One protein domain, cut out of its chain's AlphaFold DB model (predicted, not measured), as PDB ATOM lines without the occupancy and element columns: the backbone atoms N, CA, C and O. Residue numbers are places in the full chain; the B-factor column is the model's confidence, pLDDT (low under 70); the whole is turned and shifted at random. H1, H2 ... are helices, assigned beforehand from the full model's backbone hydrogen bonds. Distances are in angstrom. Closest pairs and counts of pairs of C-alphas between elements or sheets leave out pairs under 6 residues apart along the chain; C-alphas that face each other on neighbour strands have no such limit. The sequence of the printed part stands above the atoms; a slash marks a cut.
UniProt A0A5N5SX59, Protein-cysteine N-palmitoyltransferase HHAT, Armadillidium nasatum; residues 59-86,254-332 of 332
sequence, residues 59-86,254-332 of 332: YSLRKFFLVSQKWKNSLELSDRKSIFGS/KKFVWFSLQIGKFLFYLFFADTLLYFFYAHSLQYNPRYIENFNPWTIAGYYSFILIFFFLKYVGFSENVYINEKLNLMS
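What this domain is: This is residues 59 to 86 and 254 to 332 of the 332 residues of the protein "Protein-cysteine N-palmitoyltransferase HHAT" of Armadillidium nasatum (UniProt A0A5N5SX59). Two long helices, H2 and H5, run opposite ways and pack along part of their lengths; H1 crosses the first part of H5, and short H3 and H4 lie in the turn between H2 and H5. The printed part has 107 residues, with five named helices, H1 to H5 in order, and no named strand: all helix, loose, radius of gyration of the C-alphas 17.9 A, spans 58 by 29 by 23 A.

How they stand to each other: H1, residues 59 to 71, touches H5, residues 297 to 319, about perpendicular at 82 degrees; their closest C-alphas, Ser 60 and Gly 302, are 4.1 A apart. H2, residues 254 to 276, touches H5 with residues 266 to 273 alone, at a shallow tilt of 27 degrees, opposite ways; the closest C-alphas are Tyr 269 and Gly 317, 6.4 A. H3, residues 282 to 286, and H4, residues 289 to 292, touch only at the corner, and only just, with 3 pairs of C-alphas within 8 A; the closest are Leu 285 and Tyr 291, 7.0 A. Every O i to N i+4 pair is within hydrogen-bond range in H1, H2 and H3, and 17 of 19 in H5; H4 is too short for one.

Where its parts are: H1 begins at C-alpha 59 (133.686, 155.864, 135.579). From first to last C-alpha H2 measures 33.0 A and H5 32.2 A, ending at C-alpha 319 (115.620, 177.566, 129.905).

The domain as a whole: Residues 87 to 253 are not printed; C-alphas 86 and 254 are 40.3 A apart. Residues 317 to 332 have pLDDT under 70.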
ATOM      1  N   TYR A  59     132.289 156.211 135.349       96.62
ATOM      2  CA  TYR A  59     133.686 155.864 135.579       96.62
ATOM      3  C   TYR A  59     134.634 157.026 135.260       96.62
ATOM      4  O   TYR A  59     135.521 157.330 136.064       96.62
ATOM      5  N   SER A  60     134.438 157.704 134.126       96.75
ATOM      6  CA  SER A  60     135.257 158.853 133.729       96.75
ATOM      7  C   SER A  60     135.097 160.018 134.715       96.75
ATOM      8  O   SER A  60     136.095 160.554 135.203       96.75
ATOM      9  N   LEU A  61     133.863 160.332 135.127       95.75
ATOM     10  CA  LEU A  61     133.566 161.324 136.163       95.75
ATOM     11  C   LEU A  61     134.207 160.958 137.501       95.75
ATOM     12  O   LEU A  61     134.795 161.820 138.147       95.75
ATOM     13  N   ARG A  62     134.179 159.684 137.909       96.06
ATOM     14  CA  ARG A  62     134.873 159.239 139.126       96.06
ATOM     15  C   ARG A  62     136.383 159.468 139.032       96.06
ATOM     16  O   ARG A  62     136.992 159.914 140.003       96.06
ATOM     17  N   LYS A  63     137.007 159.170 137.888       95.81
ATOM     18  CA  LYS A  63     138.442 159.435 137.674       95.81
ATOM     19  C   LYS A  63     138.749 160.926 137.739       95.81
ATOM     20  O   LYS A  63     139.718 161.309 138.393       95.81
ATOM     21  N   PHE A  64     137.907 161.751 137.129       95.69
ATOM     22  CA  PHE A  64     138.049 163.198 137.182       95.69
ATOM     23  C   PHE A  64     137.857 163.765 138.595       95.69
ATOM     24  O   PHE A  64     138.671 164.571 139.044       95.69
ATOM     25  N   PHE A  65     136.865 163.277 139.341       94.31
ATOM     26  CA  PHE A  65     136.647 163.624 140.744       94.31
ATOM     27  C   PHE A  65     137.900 163.371 141.593       94.31
ATOM     28  O   PHE A  65     138.355 164.262 142.305       94.31
ATOM     29  N   LEU A  66     138.509 162.185 141.479       93.88
ATOM     30  CA  LEU A  66     139.724 161.850 142.232       93.88
ATOM     31  C   LEU A  66     140.879 162.812 141.925       93.88
ATOM     32  O   LEU A  66     141.613 163.210 142.828       93.88
ATOM     33  N   VAL A  67     141.030 163.205 140.660       92.75
ATOM     34  CA  VAL A  67     142.066 164.156 140.242       92.75
ATOM     35  C   VAL A  67     141.755 165.572 140.725       92.75
ATOM     36  O   VAL A  67     142.657 166.243 141.218       92.75
ATOM     37  N   SER A  68     140.493 166.002 140.679       91.31
ATOM     38  CA  SER A  68     140.062 167.278 141.260       91.31
ATOM     39  C   SER A  68     140.410 167.335 142.748       91.31
ATOM     40  O   SER A  68     141.075 168.263 143.201       91.31
ATOM     41  N   GLN A  69     140.076 166.292 143.512       91.00
ATOM     42  CA  GLN A  69     140.395 166.256 144.941       91.00
ATOM     43  C   GLN A  69     141.904 166.213 145.220       91.00
ATOM     44  O   GLN A  69     142.352 166.832 146.184       91.00
ATOM     45  N   LYS A  70     142.704 165.568 144.360       90.75
ATOM     46  CA  LYS A  70     144.173 165.552 144.472       90.75
ATOM     47  C   LYS A  70     144.779 166.960 144.415       90.75
ATOM     48  O   LYS A  70     145.699 167.251 145.173       90.75
ATOM     49  N   TRP A  71     144.264 167.824 143.542       87.19
ATOM     50  CA  TRP A  71     144.799 169.173 143.317       87.19
ATOM     51  C   TRP A  71     144.071 170.267 144.113       87.19
ATOM     52  O   TRP A  71     144.390 171.443 143.979       87.19
ATOM     53  N   LYS A  72     143.135 169.910 145.004       86.19
ATOM     54  CA  LYS A  72     142.328 170.855 145.802       86.19
ATOM     55  C   LYS A  72     143.147 171.927 146.536       86.19
ATOM     56  O   LYS A  72     142.659 173.029 146.758       86.19
ATOM     57  N   ASN A  73     144.357 171.593 146.983       84.81
ATOM     58  CA  ASN A  73     145.193 172.506 147.768       84.81
ATOM     59  C   ASN A  73     146.107 173.391 146.915       84.81
ATOM     60  O   ASN A  73     146.595 174.390 147.428       84.81
ATOM     61  N   SER A  74     146.343 173.022 145.654       85.06
ATOM     62  CA  SER A  74     147.161 173.793 144.711       85.06
ATOM     63  C   SER A  74     146.332 174.711 143.816       85.06
ATOM     64  O   SER A  74     146.902 175.511 143.086       85.06
ATOM     65  N   LEU A  75     145.008 174.558 143.823       85.94
ATOM     66  CA  LEU A  75     144.086 175.377 143.047       85.94
ATOM     67  C   LEU A  75     143.603 176.571 143.872       85.94
ATOM     68  O   LEU A  75     143.374 176.461 145.080       85.94
ATOM     69  N   GLU A  76     143.405 177.695 143.192       83.38
ATOM     70  CA  GLU A  76     142.758 178.880 143.748       83.38
ATOM     71  C   GLU A  76     141.254 178.617 143.862       83.38
ATOM     72  O   GLU A  76     140.503 178.726 142.894       83.38
ATOM     73  N   LEU A  77     140.830 178.200 145.053       85.19
ATOM     74  CA  LEU A  77     139.436 177.932 145.392       85.19
ATOM     75  C   LEU A  77     138.926 178.993 146.363       85.19
ATOM     76  O   LEU A  77     139.694 179.550 147.146       85.19
ATOM     77  N   SER A  78     137.617 179.211 146.366       81.56
ATOM     78  CA  SER A  78     136.999 180.171 147.281       81.56
ATOM     79  C   SER A  78     137.104 179.755 148.754       81.56
ATOM     80  O   SER A  78     137.184 178.569 149.096       81.56
ATOM     81  N   ASP A  79     137.005 180.742 149.644       80.38
ATOM     82  CA  ASP A  79     136.928 180.521 151.094       80.38
ATOM     83  C   ASP A  79     135.577 179.942 151.544       80.38
ATOM     84  O   ASP A  79     135.430 179.494 152.688       80.38
ATOM     85  N   ARG A  80     134.581 179.899 150.645       79.00
ATOM     86  CA  ARG A  80     133.270 179.309 150.914       79.00
ATOM     87  C   ARG A  80     133.415 177.796 151.067       79.00
ATOM     88  O   ARG A  80     133.816 177.091 150.139       79.00
ATOM     89  N   LYS A  81     133.067 177.293 152.252       76.75
ATOM     90  CA  LYS A  81     133.100 175.863 152.574       76.75
ATOM     91  C   LYS A  81     131.710 175.249 152.459       76.75
ATOM     92  O   LYS A  81     130.739 175.820 152.950       76.75
ATOM     93  N   SER A  82     131.624 174.066 151.859       78.12
ATOM     94  CA  SER A  82     130.420 173.242 151.928       78.12
ATOM     95  C   SER A  82     130.223 172.682 153.332       78.12
ATOM     96  O   SER A  82     131.137 172.677 154.159       78.12
ATOM     97  N   ILE A  83     129.045 172.097 153.556       71.19
ATOM     98  CA  ILE A  83     128.723 171.304 154.752       71.19
ATOM     99  C   ILE A  83     129.767 170.193 154.986       71.19
ATOM    100  O   ILE A  83     130.057 169.839 156.123       71.19
ATOM    101  N   PHE A  84     130.393 169.687 153.918       70.56
ATOM    102  CA  PHE A  84     131.429 168.650 153.967       70.56
ATOM    103  C   PHE A  84     132.865 169.208 154.033       70.56
ATOM    104  O   PHE A  84     133.828 168.457 153.892       70.56
ATOM    105  N   GLY A  85     133.040 170.522 154.205       72.19
ATOM    106  CA  GLY A  85     134.355 171.169 154.287       72.19
ATOM    107  C   GLY A  85     135.103 171.275 152.949       72.19
ATOM    108  O   GLY A  85     136.302 171.578 152.921       72.19
ATOM    109  N   SER A  86     134.434 171.028 151.820       79.31
ATOM    110  CA  SER A  86     135.007 171.293 150.495       79.31
ATOM    111  C   SER A  86     134.973 172.777 150.165       79.31
ATOM    112  O   SER A  86     134.040 173.462 150.559       79.31
ATOM    113  N   LYS A 254      95.442 174.823 140.979       84.56
ATOM    114  CA  LYS A 254      96.203 174.016 140.015       84.56
ATOM    115  C   LYS A 254      97.369 174.806 139.405       84.56
ATOM    116  O   LYS A 254      98.488 174.301 139.388       84.56
ATOM    117  N   LYS A 255      97.124 176.044 138.951       80.12
ATOM    118  CA  LYS A 255      98.169 176.931 138.411       80.12
ATOM    119  C   LYS A 255      99.209 177.287 139.469       80.12
ATOM    120  O   LYS A 255     100.400 177.236 139.185       80.12
ATOM    121  N   PHE A 256      98.777 177.567 140.697       83.81
ATOM    122  CA  PHE A 256      99.687 177.878 141.799       83.81
ATOM    123  C   PHE A 256     100.596 176.699 142.176       83.81
ATOM    124  O   PHE A 256     101.807 176.874 142.313       83.81
ATOM    125  N   VAL A 257     100.039 175.490 142.303       85.25
ATOM    126  CA  VAL A 257     100.820 174.271 142.583       85.25
ATOM    127  C   VAL A 257     101.812 174.010 141.459       85.25
ATOM    128  O   VAL A 257     102.983 173.751 141.717       85.25
ATOM    129  N   TRP A 258     101.368 174.129 140.209       83.12
ATOM    130  CA  TRP A 258     102.233 173.917 139.057       83.12
ATOM    131  C   TRP A 258     103.371 174.950 138.989       83.12
ATOM    132  O   TRP A 258     104.527 174.565 138.840       83.12
ATOM    133  N   PHE A 259     103.075 176.235 139.202       82.06
ATOM    134  CA  PHE A 259     104.076 177.301 139.312       82.06
ATOM    135  C   PHE A 259     105.080 177.032 140.447       82.06
ATOM    136  O   PHE A 259     106.290 177.137 140.249       82.06
ATOM    137  N   SER A 260     104.593 176.597 141.611       84.25
ATOM    138  CA  SER A 260     105.437 176.245 142.761       84.25
ATOM    139  C   SER A 260     106.363 175.062 142.457       84.25
ATOM    140  O   SER A 260     107.529 175.081 142.846       84.25
ATOM    141  N   LEU A 261     105.884 174.054 141.719       86.19
ATOM    142  CA  LEU A 261     106.711 172.933 141.263       86.19
ATOM    143  C   LEU A 261     107.805 173.383 140.288       86.19
ATOM    144  O   LEU A 261     108.921 172.875 140.378       86.19
ATOM    145  N   GLN A 262     107.529 174.345 139.400       82.81
ATOM    146  CA  GLN A 262     108.558 174.895 138.507       82.81
ATOM    147  C   GLN A 262     109.642 175.644 139.283       82.81
ATOM    148  O   GLN A 262     110.828 175.443 139.021       82.81
ATOM    149  N   ILE A 263     109.261 176.437 140.290       84.50
ATOM    150  CA  ILE A 263     110.224 177.088 141.190       84.50
ATOM    151  C   ILE A 263     111.043 176.038 141.942       84.50
ATOM    152  O   ILE A 263     112.266 176.138 141.994       84.50
ATOM    153  N   GLY A 264     110.400 175.003 142.487       87.25
ATOM    154  CA  GLY A 264     111.093 173.914 143.176       87.25
ATOM    155  C   GLY A 264     112.091 173.189 142.269       87.25
ATOM    156  O   GLY A 264     113.233 172.964 142.665       87.25
ATOM    157  N   LYS A 265     111.695 172.887 141.027       85.00
ATOM    158  CA  LYS A 265     112.559 172.283 140.004       85.00
ATOM    159  C   LYS A 265     113.749 173.191 139.674       85.00
ATOM    160  O   LYS A 265     114.881 172.720 139.659       85.00
ATOM    161  N   PHE A 266     113.515 174.487 139.473       84.25
ATOM    162  CA  PHE A 266     114.567 175.478 139.243       84.25
ATOM    163  C   PHE A 266     115.568 175.540 140.406       84.25
ATOM    164  O   PHE A 266     116.773 175.424 140.192       84.25
ATOM    165  N   LEU A 267     115.075 175.655 141.643       86.75
ATOM    166  CA  LEU A 267     115.912 175.694 142.844       86.75
ATOM    167  C   LEU A 267     116.703 174.396 143.029       86.75
ATOM    168  O   LEU A 267     117.854 174.442 143.458       86.75
ATOM    169  N   PHE A 268     116.121 173.251 142.667       88.88
ATOM    170  CA  PHE A 268     116.821 171.971 142.677       88.88
ATOM    171  C   PHE A 268     118.011 171.964 141.710       88.88
ATOM    172  O   PHE A 268     119.110 171.601 142.122       88.88
ATOM    173  N   TYR A 269     117.833 172.402 140.457       87.62
ATOM    174  CA  TYR A 269     118.945 172.485 139.499       87.62
ATOM    175  C   TYR A 269     120.011 173.492 139.933       87.62
ATOM    176  O   TYR A 269     121.199 173.194 139.825       87.62
ATOM    177  N   LEU A 270     119.597 174.638 140.483       86.19
ATOM    178  CA  LEU A 270     120.496 175.648 141.043       86.19
ATOM    179  C   LEU A 270     121.360 175.062 142.167       86.19
ATOM    180  O   LEU A 270     122.583 175.172 142.142       86.19
ATOM    181  N   PHE A 271     120.721 174.390 143.126       87.75
ATOM    182  CA  PHE A 271     121.393 173.734 144.243       87.75
ATOM    183  C   PHE A 271     122.311 172.599 143.778       87.75
ATOM    184  O   PHE A 271     123.428 172.452 144.278       87.75
ATOM    185  N   PHE A 272     121.861 171.799 142.811       90.00
ATOM    186  CA  PHE A 272     122.635 170.691 142.270       90.00
ATOM    187  C   PHE A 272     123.898 171.185 141.552       90.00
ATOM    188  O   PHE A 272     124.987 170.679 141.822       90.00
ATOM    189  N   ALA A 273     123.780 172.217 140.711       89.31
ATOM    190  CA  ALA A 273     124.917 172.850 140.049       89.31
ATOM    191  C   ALA A 273     125.886 173.501 141.054       89.31
ATOM    192  O   ALA A 273     127.090 173.267 140.963       89.31
ATOM    193  N   ASP A 274     125.382 174.227 142.064       88.38
ATOM    194  CA  ASP A 274     126.217 174.804 143.134       88.38
ATOM    195  C   ASP A 274     126.996 173.709 143.880       88.38
ATOM    196  O   ASP A 274     128.189 173.849 144.138       88.38
ATOM    197  N   THR A 275     126.343 172.575 144.152       88.69
ATOM    198  CA  THR A 275     126.945 171.429 144.844       88.69
ATOM    199  C   THR A 275     128.061 170.777 144.026       88.69
ATOM    200  O   THR A 275     129.102 170.421 144.582       88.69
ATOM    201  N   LEU A 276     127.890 170.646 142.708       91.25
ATOM    202  CA  LEU A 276     128.902 170.071 141.820       91.25
ATOM    203  C   LEU A 276     130.239 170.829 141.872       91.25
ATOM    204  O   LEU A 276     131.294 170.190 141.869       91.25
ATOM    205  N   LEU A 277     130.205 172.158 142.015       91.12
ATOM    206  CA  LEU A 277     131.401 173.010 142.106       91.12
ATOM    207  C   LEU A 277     132.232 172.788 143.381       91.12
ATOM    208  O   LEU A 277     133.386 173.204 143.449       91.12
ATOM    209  N   TYR A 278     131.690 172.114 144.399       89.62
ATOM    210  CA  TYR A 278     132.459 171.702 145.582       89.62
ATOM    211  C   TYR A 278     133.208 170.379 145.391       89.62
ATOM    212  O   TYR A 278     134.057 170.020 146.211       89.62
ATOM    213  N   PHE A 279     132.873 169.620 144.348       89.94
ATOM    214  CA  PHE A 279     133.427 168.288 144.108       89.94
ATOM    215  C   PHE A 279     134.315 168.228 142.865       89.94
ATOM    216  O   PHE A 279     135.272 167.449 142.841       89.94
ATOM    217  N   PHE A 280     134.028 169.058 141.867       92.81
ATOM    218  CA  PHE A 280     134.733 169.106 140.594       92.81
ATOM    219  C   PHE A 280     135.304 170.506 140.369       92.81
ATOM    220  O   PHE A 280     134.554 171.471 140.288       92.81
ATOM    221  N   TYR A 281     136.629 170.604 140.243       92.12
ATOM    222  CA  TYR A 281     137.335 171.887 140.113       92.12
ATOM    223  C   TYR A 281     137.740 172.161 138.657       92.12
ATOM    224  O   TYR A 281     138.893 172.486 138.361       92.12
ATOM    225  N   ALA A 282     136.819 171.907 137.723       91.81
ATOM    226  CA  ALA A 282     137.104 171.972 136.292       91.81
ATOM    227  C   ALA A 282     137.481 173.385 135.832       91.81
ATOM    228  O   ALA A 282     138.420 173.538 135.053       91.81
ATOM    229  N   HIS A 283     136.804 174.409 136.351       90.94
ATOM    230  CA  HIS A 283     137.036 175.792 135.944       90.94
ATOM    231  C   HIS A 283     138.372 176.294 136.490       90.94
ATOM    232  O   HIS A 283     139.142 176.915 135.769       90.94
ATOM    233  N   SER A 284     138.724 175.920 137.720       88.75
ATOM    234  CA  SER A 284     140.049 176.201 138.288       88.75
ATOM    235  C   SER A 284     141.192 175.517 137.525       88.75
ATOM    236  O   SER A 284     142.277 176.082 137.357       88.75
ATOM    237  N   LEU A 285     140.965 174.288 137.054       89.69
ATOM    238  CA  LEU A 285     141.945 173.540 136.265       89.69
ATOM    239  C   LEU A 285     142.161 174.143 134.874       89.69
ATOM    240  O   LEU A 285     143.281 174.084 134.373       89.69
ATOM    241  N   GLN A 286     141.137 174.755 134.275       88.31
ATOM    242  CA  GLN A 286     141.237 175.412 132.968       88.31
ATOM    243  C   GLN A 286     142.311 176.511 132.943       88.31
ATOM    244  O   GLN A 286     143.017 176.653 131.947       88.31
ATOM    245  N   TYR A 287     142.487 177.240 134.048       85.81
ATOM    246  CA  TYR A 287     143.524 178.270 134.183       85.81
ATOM    247  C   TYR A 287     144.933 177.702 134.414       85.81
ATOM    248  O   TYR A 287     145.916 178.436 134.370       85.81
ATOM    249  N   ASN A 288     145.055 176.387 134.621       86.56
ATOM    250  CA  ASN A 288     146.311 175.708 134.917       86.56
ATOM    251  C   ASN A 288     146.541 174.511 133.967       86.56
ATOM    252  O   ASN A 288     146.538 173.352 134.408       86.56
ATOM    253  N   PRO A 289     146.786 174.757 132.663       85.50
ATOM    254  CA  PRO A 289     146.835 173.714 131.629       85.50
ATOM    255  C   PRO A 289     147.894 172.633 131.887       85.50
ATOM    256  O   PRO A 289     147.679 171.469 131.550       85.50
ATOM    257  N   ARG A 290     148.980 172.971 132.598       85.19
ATOM    258  CA  ARG A 290     150.041 172.031 133.005       85.19
ATOM    259  C   ARG A 290     149.517 170.819 133.783       85.19
ATOM    260  O   ARG A 290     150.112 169.743 133.730       85.19
ATOM    261  N   TYR A 291     148.420 170.968 134.527       85.56
ATOM    262  CA  TYR A 291     147.814 169.832 135.224       85.56
ATOM    263  C   TYR A 291     147.019 168.943 134.269       85.56
ATOM    264  O   TYR A 291     147.085 167.722 134.400       85.56
ATOM    265  N   ILE A 292     146.322 169.543 133.300       88.19
ATOM    266  CA  ILE A 292     145.460 168.849 132.336       88.19
ATOM    267  C   ILE A 292     146.291 167.994 131.368       88.19
ATOM    268  O   ILE A 292     145.894 166.875 131.057       88.19
ATOM    269  N   GLU A 293     147.472 168.464 130.960       87.69
ATOM    270  CA  GLU A 293     148.392 167.727 130.072       87.69
ATOM    271  C   GLU A 293     148.799 166.351 130.624       87.69
ATOM    272  O   GLU A 293     149.064 165.419 129.869       87.69
ATOM    273  N   ASN A 294     148.797 166.197 131.950       88.56
ATOM    274  CA  ASN A 294     149.178 164.962 132.632       88.56
ATOM    275  C   ASN A 294     147.988 164.027 132.912       88.56
ATOM    276  O   ASN A 294     148.127 163.026 133.625       88.56
ATOM    277  N   PHE A 295     146.789 164.354 132.425       92.56
ATOM    278  CA  PHE A 295     145.605 163.542 132.672       92.56
ATOM    279  C   PHE A 295     145.603 162.288 131.802       92.56
ATOM    280  O   PHE A 295     145.898 162.311 130.611       92.56
ATOM    281  N   ASN A 296     145.200 161.166 132.398       94.25
ATOM    282  CA  ASN A 296     144.923 159.970 131.612       94.25
ATOM    283  C   ASN A 296     143.662 160.187 130.737       94.25
ATOM    284  O   ASN A 296     142.811 161.015 131.085       94.25
ATOM    285  N   PRO A 297     143.476 159.413 129.651       95.00
ATOM    286  CA  PRO A 297     142.340 159.593 128.742       95.00
ATOM    287  C   PRO A 297     140.962 159.516 129.418       95.00
ATOM    288  O   PRO A 297     140.053 160.259 129.061       95.00
ATOM    289  N   TRP A 298     140.804 158.669 130.439       95.38
ATOM    290  CA  TRP A 298     139.551 158.547 131.194       95.38
ATOM    291  C   TRP A 298     139.260 159.777 132.061       95.38
ATOM    292  O   TRP A 298     138.109 160.178 132.194       95.38
ATOM    293  N   THR A 299     140.292 160.392 132.636       94.88
ATOM    294  CA  THR A 299     140.202 161.645 133.389       94.88
ATOM    295  C   THR A 299     139.860 162.797 132.452       94.88
ATOM    296  O   THR A 299     139.001 163.600 132.796       94.88
ATOM    297  N   ILE A 300     140.474 162.858 131.264       94.75
ATOM    298  CA  ILE A 300     140.149 163.859 130.236       94.75
ATOM    299  C   ILE A 300     138.689 163.706 129.791       94.75
ATOM    300  O   ILE A 300     137.940 164.682 129.772       94.75
ATOM    301  N   ALA A 301     138.247 162.476 129.511       95.31
ATOM    302  CA  ALA A 301     136.851 162.201 129.185       95.31
ATOM    303  C   ALA A 301     135.905 162.647 130.312       95.31
ATOM    304  O   ALA A 301     134.861 163.234 130.038       95.31
ATOM    305  N   GLY A 302     136.276 162.419 131.576       95.38
ATOM    306  CA  GLY A 302     135.508 162.865 132.739       95.38
ATOM    307  C   GLY A 302     135.469 164.385 132.895       95.38
ATOM    308  O   GLY A 302     134.412 164.931 133.189       95.38
ATOM    309  N   TYR A 303     136.589 165.065 132.644       94.94
ATOM    310  CA  TYR A 303     136.691 166.525 132.644       94.94
ATOM    311  C   TYR A 303     135.749 167.150 131.608       94.94
ATOM    312  O   TYR A 303     134.911 167.980 131.957       94.94
ATOM    313  N   TYR A 304     135.799 166.688 130.354       93.81
ATOM    314  CA  TYR A 304     134.891 167.176 129.312       93.81
ATOM    315  C   TYR A 304     133.432 166.784 129.568       93.81
ATOM    316  O   TYR A 304     132.539 167.598 129.345       93.81
ATOM    317  N   SER A 305     133.178 165.575 130.084       94.19
ATOM    318  CA  SER A 305     131.823 165.151 130.470       94.19
ATOM    319  C   SER A 305     131.253 166.059 131.556       94.19
ATOM    320  O   SER A 305     130.093 166.450 131.476       94.19
ATOM    321  N   PHE A 306     132.065 166.432 132.548       94.88
ATOM    322  CA  PHE A 306     131.662 167.363 133.593       94.88
ATOM    323  C   PHE A 306     131.333 168.744 133.025       94.88
ATOM    324  O   PHE A 306     130.257 169.253 133.314       94.88
ATOM    325  N   ILE A 307     132.208 169.319 132.191       92.38
ATOM    326  CA  ILE A 307     131.958 170.626 131.558       92.38
ATOM    327  C   ILE A 307     130.652 170.595 130.765       92.38
ATOM    328  O   ILE A 307     129.842 171.509 130.880       92.38
ATOM    329  N   LEU A 308     130.417 169.527 130.001       91.62
ATOM    330  CA  LEU A 308     129.201 169.369 129.214       91.62
ATOM    331  C   LEU A 308     127.955 169.260 130.106       91.62
ATOM    332  O   LEU A 308     126.965 169.944 129.862       91.62
ATOM    333  N   ILE A 309     128.000 168.436 131.157       91.38
ATOM    334  CA  ILE A 309     126.898 168.300 132.121       91.38
ATOM    335  C   ILE A 309     126.634 169.634 132.823       91.38
ATOM    336  O   ILE A 309     125.481 170.038 132.937       91.38
ATOM    337  N   PHE A 310     127.679 170.334 133.262       90.56
ATOM    338  CA  PHE A 310     127.561 171.626 133.929       90.56
ATOM    339  C   PHE A 310     126.980 172.691 132.990       90.56
ATOM    340  O   PHE A 310     126.064 173.414 133.370       90.56
ATOM    341  N   PHE A 311     127.419 172.712 131.730       87.31
ATOM    342  CA  PHE A 311     126.837 173.542 130.676       87.31
ATOM    343  C   PHE A 311     125.341 173.242 130.479       87.31
ATOM    344  O   PHE A 311     124.515 174.153 130.500       87.31
ATOM    345  N   PHE A 312     124.953 171.969 130.361       86.00
ATOM    346  CA  PHE A 312     123.542 171.591 130.235       86.00
ATOM    347  C   PHE A 312     122.714 171.982 131.462       86.00
ATOM    348  O   PHE A 312     121.603 172.492 131.315       86.00
ATOM    349  N   LEU A 313     123.253 171.788 132.666       85.56
ATOM    350  CA  LEU A 313     122.595 172.205 133.900       85.56
ATOM    351  C   LEU A 313     122.373 173.714 133.930       85.56
ATOM    352  O   LEU A 313     121.294 174.132 134.331       85.56
ATOM    353  N   LYS A 314     123.351 174.495 133.464       80.06
ATOM    354  CA  LYS A 314     123.344 175.962 133.434       80.06
ATOM    355  C   LYS A 314     122.397 176.560 132.394       80.06
ATOM    356  O   LYS A 314     121.773 177.575 132.677       80.06
ATOM    357  N   TYR A 315     122.240 175.942 131.223       74.44
ATOM    358  CA  TYR A 315     121.428 176.528 130.145       74.44
ATOM    359  C   TYR A 315     120.115 175.796 129.878       74.44
ATOM    360  O   TYR A 315     119.081 176.437 129.709       74.44
ATOM    361  N   VAL A 316     120.106 174.462 129.872       71.75
ATOM    362  CA  VAL A 316     118.889 173.684 129.574       71.75
ATOM    363  C   VAL A 316     118.027 173.528 130.819       71.75
ATOM    364  O   VAL A 316     116.824 173.781 130.765       71.75
ATOM    365  N   GLY A 317     118.651 173.227 131.963       62.06
ATOM    366  CA  GLY A 317     117.960 173.176 133.254       62.06
ATOM    367  C   GLY A 317     117.273 174.495 133.623       62.06
ATOM    368  O   GLY A 317     116.251 174.482 134.301       62.06
ATOM    369  N   PHE A 318     117.783 175.629 133.137       59.16
ATOM    370  CA  PHE A 318     117.213 176.954 133.385       59.16
ATOM    371  C   PHE A 318     116.195 177.385 132.315       59.16
ATOM    372  O   PHE A 318     115.139 177.912 132.663       59.16
ATOM    373  N   SER A 319     116.461 177.118 131.030       54.19
ATOM    374  CA  SER A 319     115.620 177.566 129.905       54.19
ATOM    375  C   SER A 319     114.290 176.809 129.788       54.19
ATOM    376  O   SER A 319     113.236 177.427 129.612       54.19
ATOM    377  N   GLU A 320     114.293 175.480 129.959       53.81
ATOM    378  CA  GLU A 320     113.072 174.670 129.807       53.81
ATOM    379  C   GLU A 320     112.006 174.977 130.871       53.81
ATOM    380  O   GLU A 320     110.825 174.734 130.645       53.81
ATOM    381  N   ASN A 321     112.386 175.528 132.026       50.06
ATOM    382  CA  ASN A 321     111.461 175.745 133.143       50.06
ATOM    383  C   ASN A 321     110.656 177.048 133.040       50.06
ATOM    384  O   ASN A 321     109.616 177.171 133.683       50.06
ATOM    385  N   VAL A 322     111.096 178.004 132.218       50.03
ATOM    386  CA  VAL A 322     110.421 179.303 132.061       50.03
ATOM    387  C   VAL A 322     109.486 179.320 130.836       50.03
ATOM    388  O   VAL A 322     108.512 180.068 130.817       50.03
ATOM    389  N   TYR A 323     109.689 178.422 129.866       42.66
ATOM    390  CA  TYR A 323     108.884 178.337 128.636       42.66
ATOM    391  C   TYR A 323     107.507 177.669 128.782       42.66
ATOM    392  O   TYR A 323     106.667 177.762 127.891       42.66
ATOM    393  N   ILE A 324     107.233 176.969 129.886       45.78
ATOM    394  CA  ILE A 324     106.033 176.114 129.970       45.78
ATOM    395  C   ILE A 324     104.777 176.902 130.406       45.78
ATOM    396  O   ILE A 324     103.675 176.357 130.414       45.78
ATOM    397  N   ASN A 325     104.889 178.205 130.687       40.34
ATOM    398  CA  ASN A 325     103.703 179.040 130.922       40.34
ATOM    399  C   ASN A 325     102.811 179.171 129.673       40.34
ATOM    400  O   ASN A 325     101.610 179.367 129.809       40.34
ATOM    401  N   GLU A 326     103.352 178.982 128.468       42.88
ATOM    402  CA  GLU A 326     102.592 179.153 127.224       42.88
ATOM    403  C   GLU A 326     101.759 177.917 126.837       42.88
ATOM    404  O   GLU A 326     100.709 178.020 126.207       42.88
ATOM    405  N   LYS A 327     102.152 176.721 127.301       37.69
ATOM    406  CA  LYS A 327     101.369 175.491 127.078       37.69
ATOM    407  C   LYS A 327     100.152 175.355 127.994       37.69
ATOM    408  O   LYS A 327      99.307 174.500 127.738       37.69
ATOM    409  N   LEU A 328     100.043 176.175 129.040       40.94
ATOM    410  CA  LEU A 328      98.897 176.148 129.951       40.94
ATOM    411  C   LEU A 328      97.626 176.758 129.346       40.94
ATOM    412  O   LEU A 328      96.543 176.352 129.754       40.94
ATOM    413  N   ASN A 329      97.747 177.624 128.338       37.78
ATOM    414  CA  ASN A 329      96.598 178.197 127.624       37.78
ATOM    415  C   ASN A 329      96.124 177.325 126.446       37.78
ATOM    416  O   ASN A 329      95.051 177.546 125.899       37.78
ATOM    417  N   LEU A 330      96.900 176.304 126.064       33.22
ATOM    418  CA  LEU A 330      96.523 175.319 125.037       33.22
ATOM    419  C   LEU A 330      95.890 174.044 125.626       33.22
ATOM    420  O   LEU A 330      95.507 173.149 124.878       33.22
ATOM    421  N   MET A 331      95.807 173.939 126.958       27.77
ATOM    422  CA  MET A 331      95.205 172.804 127.677       27.77
ATOM    423  C   MET A 331      94.018 173.207 128.573       27.77
ATOM    424  O   MET A 331      93.671 172.455 129.491       27.77
ATOM    425  N   SER A 332      93.413 174.373 128.333       30.72
ATOM    426  CA  SER A 332      92.111 174.758 128.896       30.72
ATOM    427  C   SER A 332      91.000 174.554 127.880       30.72
ATOM    428  O   SER A 332      91.123 175.163 126.793       30.72
TER     429      SER A 332